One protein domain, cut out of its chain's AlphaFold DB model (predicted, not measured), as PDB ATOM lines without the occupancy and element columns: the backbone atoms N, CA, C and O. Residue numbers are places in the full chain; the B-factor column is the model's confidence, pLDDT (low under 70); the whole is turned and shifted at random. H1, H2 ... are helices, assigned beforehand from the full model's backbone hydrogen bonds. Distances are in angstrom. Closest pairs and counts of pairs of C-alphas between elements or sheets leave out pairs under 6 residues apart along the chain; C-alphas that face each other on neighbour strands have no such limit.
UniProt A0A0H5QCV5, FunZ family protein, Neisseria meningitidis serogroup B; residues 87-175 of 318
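Overview. This is residues 87 to 175 of the 318 residues of the protein "FunZ family protein" of Neisseria meningitidis serogroup B (UniProt A0A0H5QCV5). Short helices are set at wide angles in a rounded body, with H1 and H2 crossed towards one end, H3 and H5 towards the other, and the longest helix, H4, on the opposite side of the body from H2. Two long loops, residues 101 to 112 and 119 to 134, reach out to opposite ends of the longest axis. The 89 printed residues hold five named helices, H1 to H5 in chain order, and no named strand; the class is all helix, with 43 residues in named elements, under half. The whole is compact, with a radius of gyration of the C-alphas of 12.7 A, and spans 34 by 31 by 23 A.

Along the chain. Find C-alpha 90 at (-34.539, 18.581, 27.743); from there H1 runs to residue 100, 14.9 A away. H2 is residues 113 to 118, and H3, residues 135 to 142, is 11.5 A long. Look next at C-alpha 147 at (-35.031, 10.778, 33.635), where H4 begins; it runs 20.0 A to residue 160. H5, residues 170 to 173, ends at C-alpha 173, (-43.250, -2.032, 25.225).

Arrangement. Start at Asp 96 of H1 and Trp 115 of H2, the closest C-alphas of these touching helices, 5.2 A apart; their lines are only just about perpendicular, at 72 degrees. H2 and H3 are near each other, with 5 pairs of C-alphas within 10 A. H3 and H4 only just touch, with 3 pairs of C-alphas within 8 A, closest at Phe 139 and Ile 150, 6.3 A. H4 and H5 only just touch too, with 3 such pairs, closest at Leu 157 and Asp 172, 7.0 A. H2 and H4 are apart. Every O i to N i+4 pair is within hydrogen-bond range in H1, H2 and H4; H3 has 3 of 4, and H5 is too short for such a pair.

Size, cuts and confidence. The C-alphas of Glu 104 and His 127, the two farthest apart, are 36.8 A apart. The links H1 to H2 and H2 to H3 are long. The printed part has no cut, and no printed residue is under 70 in pLDDT.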
ATOM      1  N   ARG A  87     -40.017  16.632  21.403       94.06
ATOM      2  CA  ARG A  87     -38.769  16.576  20.617       94.06
ATOM      3  C   ARG A  87     -37.768  17.675  20.958       94.06
ATOM      4  O   ARG A  87     -36.557  17.446  20.933       94.06
ATOM      5  N   SER A  88     -38.242  18.877  21.274       94.06
ATOM      6  CA  SER A  88     -37.370  19.980  21.681       94.06
ATOM      7  C   SER A  88     -37.042  19.945  23.176       94.06
ATOM      8  O   SER A  88     -36.110  20.629  23.597       94.06
ATOM      9  N   SER A  89     -37.730  19.112  23.963       95.31
ATOM     10  CA  SER A  89     -37.561  19.030  25.416       95.31
ATOM     11  C   SER A  89     -36.161  18.585  25.862       95.31
ATOM     12  O   SER A  89     -35.437  17.874  25.153       95.31
ATOM     13  N   LYS A  90     -35.795  18.985  27.089       95.12
ATOM     14  CA  LYS A  90     -34.539  18.581  27.743       95.12
ATOM     15  C   LYS A  90     -34.499  17.077  27.997       95.12
ATOM     16  O   LYS A  90     -33.479  16.455  27.729       95.12
ATOM     17  N   ILE A  91     -35.606  16.499  28.471       96.31
ATOM     18  CA  ILE A  91     -35.679  15.069  28.788       96.31
ATOM     19  C   ILE A  91     -35.470  14.213  27.535       96.31
ATOM     20  O   ILE A  91     -34.660  13.293  27.570       96.31
ATOM     21  N   PHE A  92     -36.093  14.563  26.403       97.25
ATOM     22  CA  PHE A  92     -35.836  13.885  25.130       97.25
ATOM     23  C   PHE A  92     -34.375  14.027  24.703       97.25
ATOM     24  O   PHE A  92     -33.735  13.042  24.348       97.25
ATOM     25  N   GLY A  93     -33.828  15.246  24.791       95.94
ATOM     26  CA  GLY A  93     -32.435  15.516  24.442       95.94
ATOM     27  C   GLY A  93     -31.433  14.667  25.226       95.94
ATOM     28  O   GLY A  93     -30.452  14.227  24.641       95.94
ATOM     29  N   VAL A  94     -31.691  14.390  26.509       96.06
ATOM     30  CA  VAL A  94     -30.839  13.514  27.332       96.06
ATOM     31  C   VAL A  94     -30.809  12.089  26.781       96.06
ATOM     32  O   VAL A  94     -29.727  11.526  26.631       96.06
ATOM     33  N   PHE A  95     -31.965  11.504  26.457       97.00
ATOM     34  CA  PHE A  95     -32.025  10.113  25.995       97.00
ATOM     35  C   PHE A  95     -31.584   9.938  24.548       97.00
ATOM     36  O   PHE A  95     -30.888   8.975  24.241       97.00
ATOM     37  N   ASP A  96     -31.923  10.882  23.675       96.38
ATOM     38  CA  ASP A  96     -31.391  10.892  22.316       96.38
ATOM     39  C   ASP A  96     -29.861  11.014  22.334       96.38
ATOM     40  O   ASP A  96     -29.171  10.236  21.679       96.38
ATOM     41  N   HIS A  97     -29.316  11.904  23.173       94.69
ATOM     42  CA  HIS A  97     -27.872  12.032  23.356       94.69
ATOM     43  C   HIS A  97     -27.236  10.754  23.917       94.69
ATOM     44  O   HIS A  97     -26.226  10.315  23.376       94.69
ATOM     45  N   LEU A  98     -27.839  10.132  24.936       94.50
ATOM     46  CA  LEU A  98     -27.367   8.874  25.532       94.50
ATOM     47  C   LEU A  98     -27.219   7.752  24.491       94.50
ATOM     48  O   LEU A  98     -26.259   6.983  24.539       94.50
ATOM     49  N   LEU A  99     -28.176   7.648  23.565       93.56
ATOM     50  CA  LEU A  99     -28.134   6.672  22.475       93.56
ATOM     51  C   LEU A  99     -27.113   7.082  21.408       93.56
ATOM     52  O   LEU A  99     -26.371   6.238  20.907       93.56
ATOM     53  N   ARG A 100     -27.036   8.381  21.092       93.25
ATOM     54  CA  ARG A 100     -26.116   8.938  20.093       93.25
ATOM     55  C   ARG A 100     -24.650   8.752  20.467       93.25
ATOM     56  O   ARG A 100     -23.853   8.422  19.598       93.25
ATOM     57  N   THR A 101     -24.285   8.932  21.737       92.12
ATOM     58  CA  THR A 101     -22.889   8.815  22.201       92.12
ATOM     59  C   THR A 101     -22.316   7.406  22.084       92.12
ATOM     60  O   THR A 101     -21.113   7.217  22.214       92.12
ATOM     61  N   GLN A 102     -23.170   6.409  21.849       85.00
ATOM     62  CA  GLN A 102     -22.770   5.016  21.661       85.00
ATOM     63  C   GLN A 102     -22.554   4.663  20.176       85.00
ATOM     64  O   GLN A 102     -22.279   3.509  19.868       85.00
ATOM     65  N   GLN A 103     -22.674   5.633  19.255       87.44
ATOM     66  CA  GLN A 103     -22.592   5.414  17.806       87.44
ATOM     67  C   GLN A 103     -21.245   5.864  17.224       87.44
ATOM     68  O   GLN A 103     -20.760   6.952  17.533       87.44
ATOM     69  N   GLU A 104     -20.693   5.093  16.281       81.94
ATOM     70  CA  GLU A 104     -19.402   5.384  15.626       81.94
ATOM     71  C   GLU A 104     -19.369   6.730  14.872       81.94
ATOM     72  O   GLU A 104     -18.307   7.326  14.709       81.94
ATOM     73  N   LYS A 105     -20.528   7.239  14.424       83.12
ATOM     74  CA  LYS A 105     -20.663   8.503  13.673       83.12
ATOM     75  C   LYS A 105     -21.507   9.554  14.399       83.12
ATOM     76  O   LYS A 105     -22.257  10.296  13.762       83.12
ATOM     77  N   GLN A 106     -21.380   9.619  15.724       81.44
ATOM     78  CA  GLN A 106     -22.176  10.494  16.595       81.44
ATOM     79  C   GLN A 106     -22.259  11.963  16.134       81.44
ATOM     80  O   GLN A 106     -23.324  12.565  16.251       81.44
ATOM     81  N   ASP A 107     -21.183  12.523  15.569       81.94
ATOM     82  CA  ASP A 107     -21.116  13.941  15.171       81.94
ATOM     83  C   ASP A 107     -21.910  14.256  13.895       81.94
ATOM     84  O   ASP A 107     -22.258  15.407  13.646       81.94
ATOM     85  N   SER A 108     -22.229  13.232  13.098       84.38
ATOM     86  CA  SER A 108     -23.060  13.363  11.892       84.38
ATOM     87  C   SER A 108     -24.545  13.081  12.130       84.38
ATOM     88  O   SER A 108     -25.352  13.253  11.219       84.38
ATOM     89  N   LEU A 109     -24.914  12.623  13.331       88.69
ATOM     90  CA  LEU A 109     -26.293  12.271  13.648       88.69
ATOM     91  C   LEU A 109     -27.067  13.502  14.116       88.69
ATOM     92  O   LEU A 109     -26.753  14.113  15.143       88.69
ATOM     93  N   GLU A 110     -28.120  13.834  13.371       90.88
ATOM     94  CA  GLU A 110     -29.067  14.871  13.762       90.88
ATOM     95  C   GLU A 110     -29.838  14.471  15.027       90.88
ATOM     96  O   GLU A 110     -30.053  13.289  15.317       90.88
ATOM     97  N   LYS A 111     -30.269  15.481  15.791       90.88
ATOM     98  CA  LYS A 111     -31.044  15.280  17.019       90.88
ATOM     99  C   LYS A 111     -32.339  14.529  16.703       90.88
ATOM    100  O   LYS A 111     -33.167  15.009  15.936       90.88
ATOM    101  N   GLY A 112     -32.552  13.415  17.387       93.69
ATOM    102  CA  GLY A 112     -33.724  12.557  17.264       93.69
ATOM    103  C   GLY A 112     -33.502  11.309  16.417       93.69
ATOM    104  O   GLY A 112     -34.231  10.339  16.613       93.69
ATOM    105  N   ASN A 113     -32.491  11.295  15.542       93.88
ATOM    106  CA  ASN A 113     -32.243  10.158  14.653       93.88
ATOM    107  C   ASN A 113     -31.835   8.908  15.437       93.88
ATOM    108  O   ASN A 113     -32.235   7.802  15.083       93.88
ATOM    109  N   SER A 114     -31.066   9.075  16.517       94.56
ATOM    110  CA  SER A 114     -30.664   7.958  17.374       94.56
ATOM    111  C   SER A 114     -31.866   7.347  18.084       94.56
ATOM    112  O   SER A 114     -32.022   6.130  18.069       94.56
ATOM    113  N   TRP A 115     -32.748   8.172  18.656       96.19
ATOM    114  CA  TRP A 115     -33.987   7.664  19.245       96.19
ATOM    115  C   TRP A 115     -34.859   6.926  18.217       96.19
ATOM    116  O   TRP A 115     -35.340   5.828  18.491       96.19
ATOM    117  N   ASP A 116     -35.031   7.500  17.027       96.06
ATOM    118  CA  ASP A 116     -35.939   6.969  16.002       96.06
ATOM    119  C   ASP A 116     -35.452   5.659  15.402       96.06
ATOM    120  O   ASP A 116     -36.265   4.795  15.085       96.06
ATOM    121  N   TYR A 117     -34.134   5.483  15.317       94.38
ATOM    122  CA  TYR A 117     -33.528   4.221  14.921       94.38
ATOM    123  C   TYR A 117     -33.860   3.091  15.906       94.38
ATOM    124  O   TYR A 117     -34.280   2.013  15.491       94.38
ATOM    125  N   TYR A 118     -33.712   3.334  17.213       94.62
ATOM    126  CA  TYR A 118     -33.939   2.308  18.236       94.62
ATOM    127  C   TYR A 118     -35.414   2.103  18.594       94.62
ATOM    128  O   TYR A 118     -35.769   1.031  19.080       94.62
ATOM    129  N   PHE A 119     -36.277   3.092  18.352       96.62
ATOM    130  CA  PHE A 119     -37.708   3.032  18.664       96.62
ATOM    131  C   PHE A 119     -38.575   3.458  17.466       96.62
ATOM    132  O   PHE A 119     -39.288   4.470  17.562       96.62
ATOM    133  N   PRO A 120     -38.550   2.698  16.349       96.25
ATOM    134  CA  PRO A 120     -39.127   3.096  15.070       96.25
ATOM    135  C   PRO A 120     -40.650   2.871  14.999       96.25
ATOM    136  O   PRO A 120     -41.161   2.197  14.107       96.25
ATOM    137  N   TRP A 121     -41.406   3.403  15.960       95.50
ATOM    138  CA  TRP A 121     -42.854   3.197  16.061       95.50
ATOM    139  C   TRP A 121     -43.588   4.416  16.628       95.50
ATOM    140  O   TRP A 121     -42.990   5.352  17.167       95.50
ATOM    141  N   ASN A 122     -44.914   4.416  16.480       94.94
ATOM    142  CA  ASN A 122     -45.789   5.496  16.927       94.94
ATOM    143  C   ASN A 122     -46.623   5.095  18.142       94.94
ATOM    144  O   ASN A 122     -47.130   3.978  18.215       94.94
ATOM    145  N   ALA A 123     -46.791   6.022  19.085       92.38
ATOM    146  CA  ALA A 123     -47.636   5.795  20.245       92.38
ATOM    147  C   ALA A 123     -49.115   5.667  19.819       92.38
ATOM    148  O   ALA A 123     -49.580   6.433  18.969       92.38
ATOM    149  N   PRO A 124     -49.885   4.743  20.419       85.94
ATOM    150  CA  PRO A 124     -51.289   4.549  20.070       85.94
ATOM    151  C   PRO A 124     -52.161   5.709  20.574       85.94
ATOM    152  O   PRO A 124     -51.789   6.424  21.509       85.94
ATOM    153  N   ASN A 125     -53.365   5.865  20.016       81.44
ATOM    154  CA  ASN A 125     -54.387   6.809  20.500       81.44
ATOM    155  C   ASN A 125     -53.872   8.257  20.626       81.44
ATOM    156  O   ASN A 125     -54.076   8.933  21.640       81.44
ATOM    157  N   LEU A 126     -53.123   8.718  19.623       82.44
ATOM    158  CA  LEU A 126     -52.761  10.123  19.476       82.44
ATOM    159  C   LEU A 126     -53.850  10.842  18.686       82.44
ATOM    160  O   LEU A 126     -54.343  10.332  17.688       82.44
ATOM    161  N   HIS A 127     -54.240  12.015  19.173       78.06
ATOM    162  CA  HIS A 127     -55.281  12.825  18.542       78.06
ATOM    163  C   HIS A 127     -54.724  13.968  17.703       78.06
ATOM    164  O   HIS A 127     -55.409  14.454  16.813       78.06
ATOM    165  N   ASP A 128     -53.512  14.411  18.024       82.25
ATOM    166  CA  ASP A 128     -52.795  15.398  17.234       82.25
ATOM    167  C   ASP A 128     -51.959  14.692  16.161       82.25
ATOM    168  O   ASP A 128     -51.535  13.548  16.341       82.25
ATOM    169  N   GLU A 129     -51.689  15.399  15.069       82.44
ATOM    170  CA  GLU A 129     -50.758  14.952  14.037       82.44
ATOM    171  C   GLU A 129     -49.309  15.266  14.429       82.44
ATOM    172  O   GLU A 129     -49.002  16.336  14.962       82.44
ATOM    173  N   TYR A 130     -48.401  14.337  14.127       87.31
ATOM    174  CA  TYR A 130     -46.982  14.448  14.454       87.31
ATOM    175  C   TYR A 130     -46.127  14.203  13.214       87.31
ATOM    176  O   TYR A 130     -46.342  13.245  12.481       87.31
ATOM    177  N   LYS A 131     -45.124  15.065  13.004       83.56
ATOM    178  CA  LYS A 131     -44.172  14.937  11.886       83.56
ATOM    179  C   LYS A 131     -43.138  13.827  12.093       83.56
ATOM    180  O   LYS A 131     -42.657  13.262  11.122       83.56
ATOM    181  N   ASN A 132     -42.787  13.549  13.348       88.94
ATOM    182  CA  ASN A 132     -41.752  12.589  13.733       88.94
ATOM    183  C   ASN A 132     -42.384  11.386  14.439       88.94
ATOM    184  O   ASN A 132     -43.491  11.504  14.971       88.94
ATOM    185  N   LEU A 133     -41.650  10.271  14.523       91.31
ATOM    186  CA  LEU A 133     -42.089   9.073  15.250       91.31
ATOM    187  C   LEU A 133     -42.414   9.397  16.703       91.31
ATOM    188  O   LEU A 133     -41.776  10.246  17.303       91.31
ATOM    189  N   THR A 134     -43.409   8.751  17.292       94.62
ATOM    190  CA  THR A 134     -43.972   9.196  18.581       94.62
ATOM    191  C   THR A 134     -43.740   8.235  19.742       94.62
ATOM    192  O   THR A 134     -44.298   8.444  20.816       94.62
ATOM    193  N   SER A 135     -42.880   7.229  19.578       96.62
ATOM    194  CA  SER A 135     -42.541   6.243  20.615       96.62
ATOM    195  C   SER A 135     -42.185   6.866  21.972       96.62
ATOM    196  O   SER A 135     -42.657   6.394  23.005       96.62
ATOM    197  N   PHE A 136     -41.453   7.988  22.002       97.06
ATOM    198  CA  PHE A 136     -41.105   8.687  23.251       97.06
ATOM    199  C   PHE A 136     -42.338   9.148  24.056       97.06
ATOM    200  O   PHE A 136     -42.295   9.192  25.286       97.06
ATOM    201  N   ILE A 137     -43.471   9.432  23.401       95.69
ATOM    202  CA  ILE A 137     -44.724   9.778  24.093       95.69
ATOM    203  C   ILE A 137     -45.204   8.613  24.970       95.69
ATOM    204  O   ILE A 137     -45.723   8.850  26.062       95.69
ATOM    205  N   SER A 138     -45.005   7.360  24.555       95.56
ATOM    206  CA  SER A 138     -45.351   6.196  25.383       95.56
ATOM    207  C   SER A 138     -44.500   6.108  26.651       95.56
ATOM    208  O   SER A 138     -45.038   5.824  27.721       95.56
ATOM    209  N   PHE A 139     -43.209   6.452  26.575       96.44
ATOM    210  CA  PHE A 139     -42.340   6.562  27.754       96.44
ATOM    211  C   PHE A 139     -42.811   7.680  28.693       96.44
ATOM    212  O   PHE A 139     -42.873   7.498  29.910       96.44
ATOM    213  N   LEU A 140     -43.219   8.827  28.145       95.12
ATOM    214  CA  LEU A 140     -43.790   9.917  28.941       95.12
ATOM    215  C   LEU A 140     -45.110   9.517  29.614       95.12
ATOM    216  O   LEU A 140     -45.331   9.845  30.772       95.12
ATOM    217  N   ARG A 141     -45.988   8.774  28.931       93.44
ATOM    218  CA  ARG A 141     -47.268   8.292  29.491       93.44
ATOM    219  C   ARG A 141     -47.095   7.309  30.650       93.44
ATOM    220  O   ARG A 141     -47.995   7.194  31.478       93.44
ATOM    221  N   LYS A 142     -45.967   6.596  30.689       94.00
ATOM    222  CA  LYS A 142     -45.643   5.587  31.706       94.00
ATOM    223  C   LYS A 142     -44.673   6.087  32.781       94.00
ATOM    224  O   LYS A 142     -44.433   5.362  33.737       94.00
ATOM    225  N   SER A 143     -44.141   7.305  32.687       94.69
ATOM    226  CA  SER A 143     -43.243   7.891  33.699       94.69
ATOM    227  C   SER A 143     -43.854   9.099  34.398       94.69
ATOM    228  O   SER A 143     -44.788   9.726  33.900       94.69
ATOM    229  N   TYR A 144     -43.245   9.500  35.513       93.88
ATOM    230  CA  TYR A 144     -43.507  10.796  36.140       93.88
ATOM    231  C   TYR A 144     -42.643  11.911  35.527       93.88
ATOM    232  O   TYR A 144     -42.344  12.904  36.184       93.88
ATOM    233  N   TYR A 145     -42.206  11.735  34.269       93.94
ATOM    234  CA  TYR A 145     -41.346  12.663  33.527       93.94
ATOM    235  C   TYR A 145     -39.982  12.837  34.210       93.94
ATOM    236  O   TYR A 145     -39.337  13.875  34.098       93.94
ATOM    237  N   ARG A 146     -39.522  11.804  34.926       93.25
ATOM    238  CA  ARG A 146     -38.209  11.776  35.575       93.25
ATOM    239  C   ARG A 146     -37.239  11.005  34.681       93.25
ATOM    240  O   ARG A 146     -37.584   9.901  34.259       93.25
ATOM    241  N   PRO A 147     -36.015  11.508  34.433       95.62
ATOM    242  CA  PRO A 147     -35.031  10.778  33.635       95.62
ATOM    243  C   PRO A 147     -34.789   9.344  34.136       95.62
ATOM    244  O   PRO A 147     -34.792   8.411  33.340       95.62
ATOM    245  N   ARG A 148     -34.690   9.126  35.453       95.00
ATOM    246  CA  ARG A 148     -34.510   7.773  36.015       95.00
ATOM    247  C   ARG A 148     -35.592   6.773  35.589       95.00
ATOM    248  O   ARG A 148     -35.262   5.626  35.317       95.00
ATOM    249  N   ASP A 149     -36.843   7.217  35.456       96.44
ATOM    250  CA  ASP A 149     -37.961   6.346  35.083       96.44
ATOM    251  C   ASP A 149     -37.781   5.849  33.641       96.44
ATOM    252  O   ASP A 149     -37.925   4.662  33.358       96.44
ATOM    253  N   ILE A 150     -37.418   6.758  32.726       97.25
ATOM    254  CA  ILE A 150     -37.161   6.433  31.316       97.25
ATOM    255  C   ILE A 150     -35.922   5.550  31.190       97.25
ATOM    256  O   ILE A 150     -35.965   4.553  30.475       97.25
ATOM    257  N   LEU A 151     -34.849   5.854  31.923       97.38
ATOM    258  CA  LEU A 151     -33.653   5.014  31.945       97.38
ATOM    259  C   LEU A 151     -33.978   3.590  32.411       97.38
ATOM    260  O   LEU A 151     -33.551   2.627  31.781       97.38
ATOM    261  N   GLN A 152     -34.783   3.449  33.466       97.69
ATOM    262  CA  GLN A 152     -35.213   2.141  33.943       97.69
ATOM    263  C   GLN A 152     -36.067   1.411  32.900       97.69
ATOM    264  O   GLN A 152     -35.864   0.216  32.691       97.69
ATOM    265  N   MET A 153     -36.974   2.104  32.201       97.50
ATOM    266  CA  MET A 153     -37.710   1.505  31.082       97.50
ATOM    267  C   MET A 153     -36.760   0.982  29.999       97.50
ATOM    268  O   MET A 153     -36.926  -0.152  29.561       97.50
ATOM    269  N   LEU A 154     -35.742   1.754  29.600       96.38
ATOM    270  CA  LEU A 154     -34.747   1.318  28.613       96.38
ATOM    271  C   LEU A 154     -34.007   0.053  29.073       96.38
ATOM    272  O   LEU A 154     -33.919  -0.910  28.313       96.38
ATOM    273  N   THR A 155     -33.552   0.013  30.328       95.94
ATOM    274  CA  THR A 155     -32.888  -1.162  30.918       95.94
ATOM    275  C   THR A 155     -33.793  -2.397  30.909       95.94
ATOM    276  O   THR A 155     -33.362  -3.492  30.545       95.94
ATOM    277  N   LEU A 156     -35.066  -2.240  31.284       96.62
ATOM    278  CA  LEU A 156     -36.024  -3.346  31.294       96.62
ATOM    279  C   LEU A 156     -36.367  -3.818  29.880       96.62
ATOM    280  O   LEU A 156     -36.495  -5.023  29.673       96.62
ATOM    281  N   LEU A 157     -36.489  -2.912  28.908       95.19
ATOM    282  CA  LEU A 157     -36.703  -3.280  27.507       95.19
ATOM    283  C   LEU A 157     -35.513  -4.074  26.975       95.19
ATOM    284  O   LEU A 157     -35.717  -5.152  26.432       95.19
ATOM    285  N   GLN A 158     -34.281  -3.613  27.211       92.19
ATOM    286  CA  GLN A 158     -33.070  -4.346  26.821       92.19
ATOM    287  C   GLN A 158     -33.023  -5.752  27.434       92.19
ATOM    288  O   GLN A 158     -32.701  -6.712  26.741       92.19
ATOM    289  N   LYS A 159     -33.400  -5.894  28.710       92.38
ATOM    290  CA  LYS A 159     -33.451  -7.187  29.412       92.38
ATOM    291  C   LYS A 159     -34.546  -8.122  28.881       92.38
ATOM    292  O   LYS A 159     -34.338  -9.330  28.816       92.38
ATOM    293  N   ASN A 160     -35.730  -7.589  28.568       88.25
ATOM    294  CA  ASN A 160     -36.899  -8.383  28.172       88.25
ATOM    295  C   ASN A 160     -36.990  -8.620  26.657       88.25
ATOM    296  O   ASN A 160     -37.806  -9.438  26.221       88.25
ATOM    297  N   LYS A 161     -36.173  -7.928  25.857       83.12
ATOM    298  CA  LYS A 161     -36.150  -8.064  24.403       83.12
ATOM    299  C   LYS A 161     -35.757  -9.486  24.016       83.12
ATOM    300  O   LYS A 161     -34.656  -9.952  24.292       83.12
ATOM    301  N   LYS A 162     -36.682 -10.177  23.351       77.06
ATOM    302  CA  LYS A 162     -36.452 -11.525  22.803       77.06
ATOM    303  C   LYS A 162     -35.998 -11.495  21.347       77.06
ATOM    304  O   LYS A 162     -35.440 -12.475  20.860       77.06
ATOM    305  N   SER A 163     -36.288 -10.396  20.654       79.94
ATOM    306  CA  SER A 163     -35.932 -10.208  19.253       79.94
ATOM    307  C   SER A 163     -34.426 -10.005  19.083       79.94
ATOM    308  O   SER A 163     -33.784  -9.382  19.928       79.94
ATOM    309  N   LYS A 164     -33.883 -10.513  17.971       83.62
ATOM    310  CA  LYS A 164     -32.489 -10.282  17.557       83.62
ATOM    311  C   LYS A 164     -32.288  -8.956  16.823       83.62
ATOM    312  O   LYS A 164     -31.150  -8.616  16.537       83.62
ATOM    313  N   GLU A 165     -33.370  -8.256  16.494       87.88
ATOM    314  CA  GLU A 165     -33.303  -6.941  15.856       87.88
ATOM    315  C   GLU A 165     -32.579  -5.937  16.758       87.88
ATOM    316  O   GLU A 165     -32.584  -6.083  17.979       87.88
ATOM    317  N   ASP A 166     -32.024  -4.870  16.186       87.94
ATOM    318  CA  ASP A 166     -31.335  -3.823  16.954       87.94
ATOM    319  C   ASP A 166     -32.304  -2.788  17.555       87.94
ATOM    320  O   ASP A 166     -31.964  -2.088  18.505       87.94
ATOM    321  N   TYR A 167     -33.564  -2.768  17.113       92.50
ATOM    322  CA  TYR A 167     -34.599  -1.819  17.543       92.50
ATOM    323  C   TYR A 167     -35.726  -2.477  18.353       92.50
ATOM    324  O   TYR A 167     -35.874  -3.699  18.360       92.50
ATOM    325  N   VAL A 168     -36.488  -1.672  19.087       94.38
ATOM    326  CA  VAL A 168     -37.619  -2.078  19.934       94.38
ATOM    327  C   VAL A 168     -38.918  -1.731  19.219       94.38
ATOM    328  O   VAL A 168     -39.075  -0.597  18.767       94.38
ATOM    329  N   VAL A 169     -39.859  -2.673  19.152       92.69
ATOM    330  CA  VAL A 169     -41.198  -2.442  18.579       92.69
ATOM    331  C   VAL A 169     -42.230  -2.121  19.666       92.69
ATOM    332  O   VAL A 169     -41.959  -2.266  20.859       92.69
ATOM    333  N   ALA A 170     -43.422  -1.663  19.278       92.31
ATOM    334  CA  ALA A 170     -44.470  -1.298  20.237       92.31
ATOM    335  C   ALA A 170     -44.892  -2.493  21.119       92.31
ATOM    336  O   ALA A 170     -45.130  -2.336  22.314       92.31
ATOM    337  N   GLU A 171     -44.893  -3.705  20.563       92.00
ATOM    338  CA  GLU A 171     -45.269  -4.942  21.252       92.00
ATOM    339  C   GLU A 171     -44.295  -5.319  22.377       92.00
ATOM    340  O   GLU A 171     -44.708  -5.907  23.379       92.00
ATOM    341  N   ASP A 172     -43.011  -4.966  22.247       92.31
ATOM    342  CA  ASP A 172     -42.027  -5.142  23.319       92.31
ATOM    343  C   ASP A 172     -42.362  -4.229  24.509       92.31
ATOM    344  O   ASP A 172     -42.237  -4.631  25.668       92.31
ATOM    345  N   PHE A 173     -42.836  -3.011  24.221       91.50
ATOM    346  CA  PHE A 173     -43.250  -2.032  25.225       91.50
ATOM    347  C   PHE A 173     -44.577  -2.409  25.891       91.50
ATOM    348  O   PHE A 173     -44.757  -2.169  27.083       91.50
ATOM    349  N   ASP A 174     -45.498  -3.045  25.172       89.69
ATOM    350  CA  ASP A 174     -46.778  -3.510  25.721       89.69
ATOM    351  C   ASP A 174     -46.698  -4.921  26.331       89.69
ATOM    352  O   ASP A 174     -47.673  -5.436  26.891       89.69
ATOM    353  N   ASN A 175     -45.519  -5.545  26.289       91.50
ATOM    354  CA  ASN A 175     -45.297  -6.877  26.823       91.50
ATOM    355  C   ASN A 175     -45.603  -6.961  28.331       91.50
ATOM    356  O   ASN A 175     -45.120  -6.164  29.139       91.50
TER     357      ASN A 175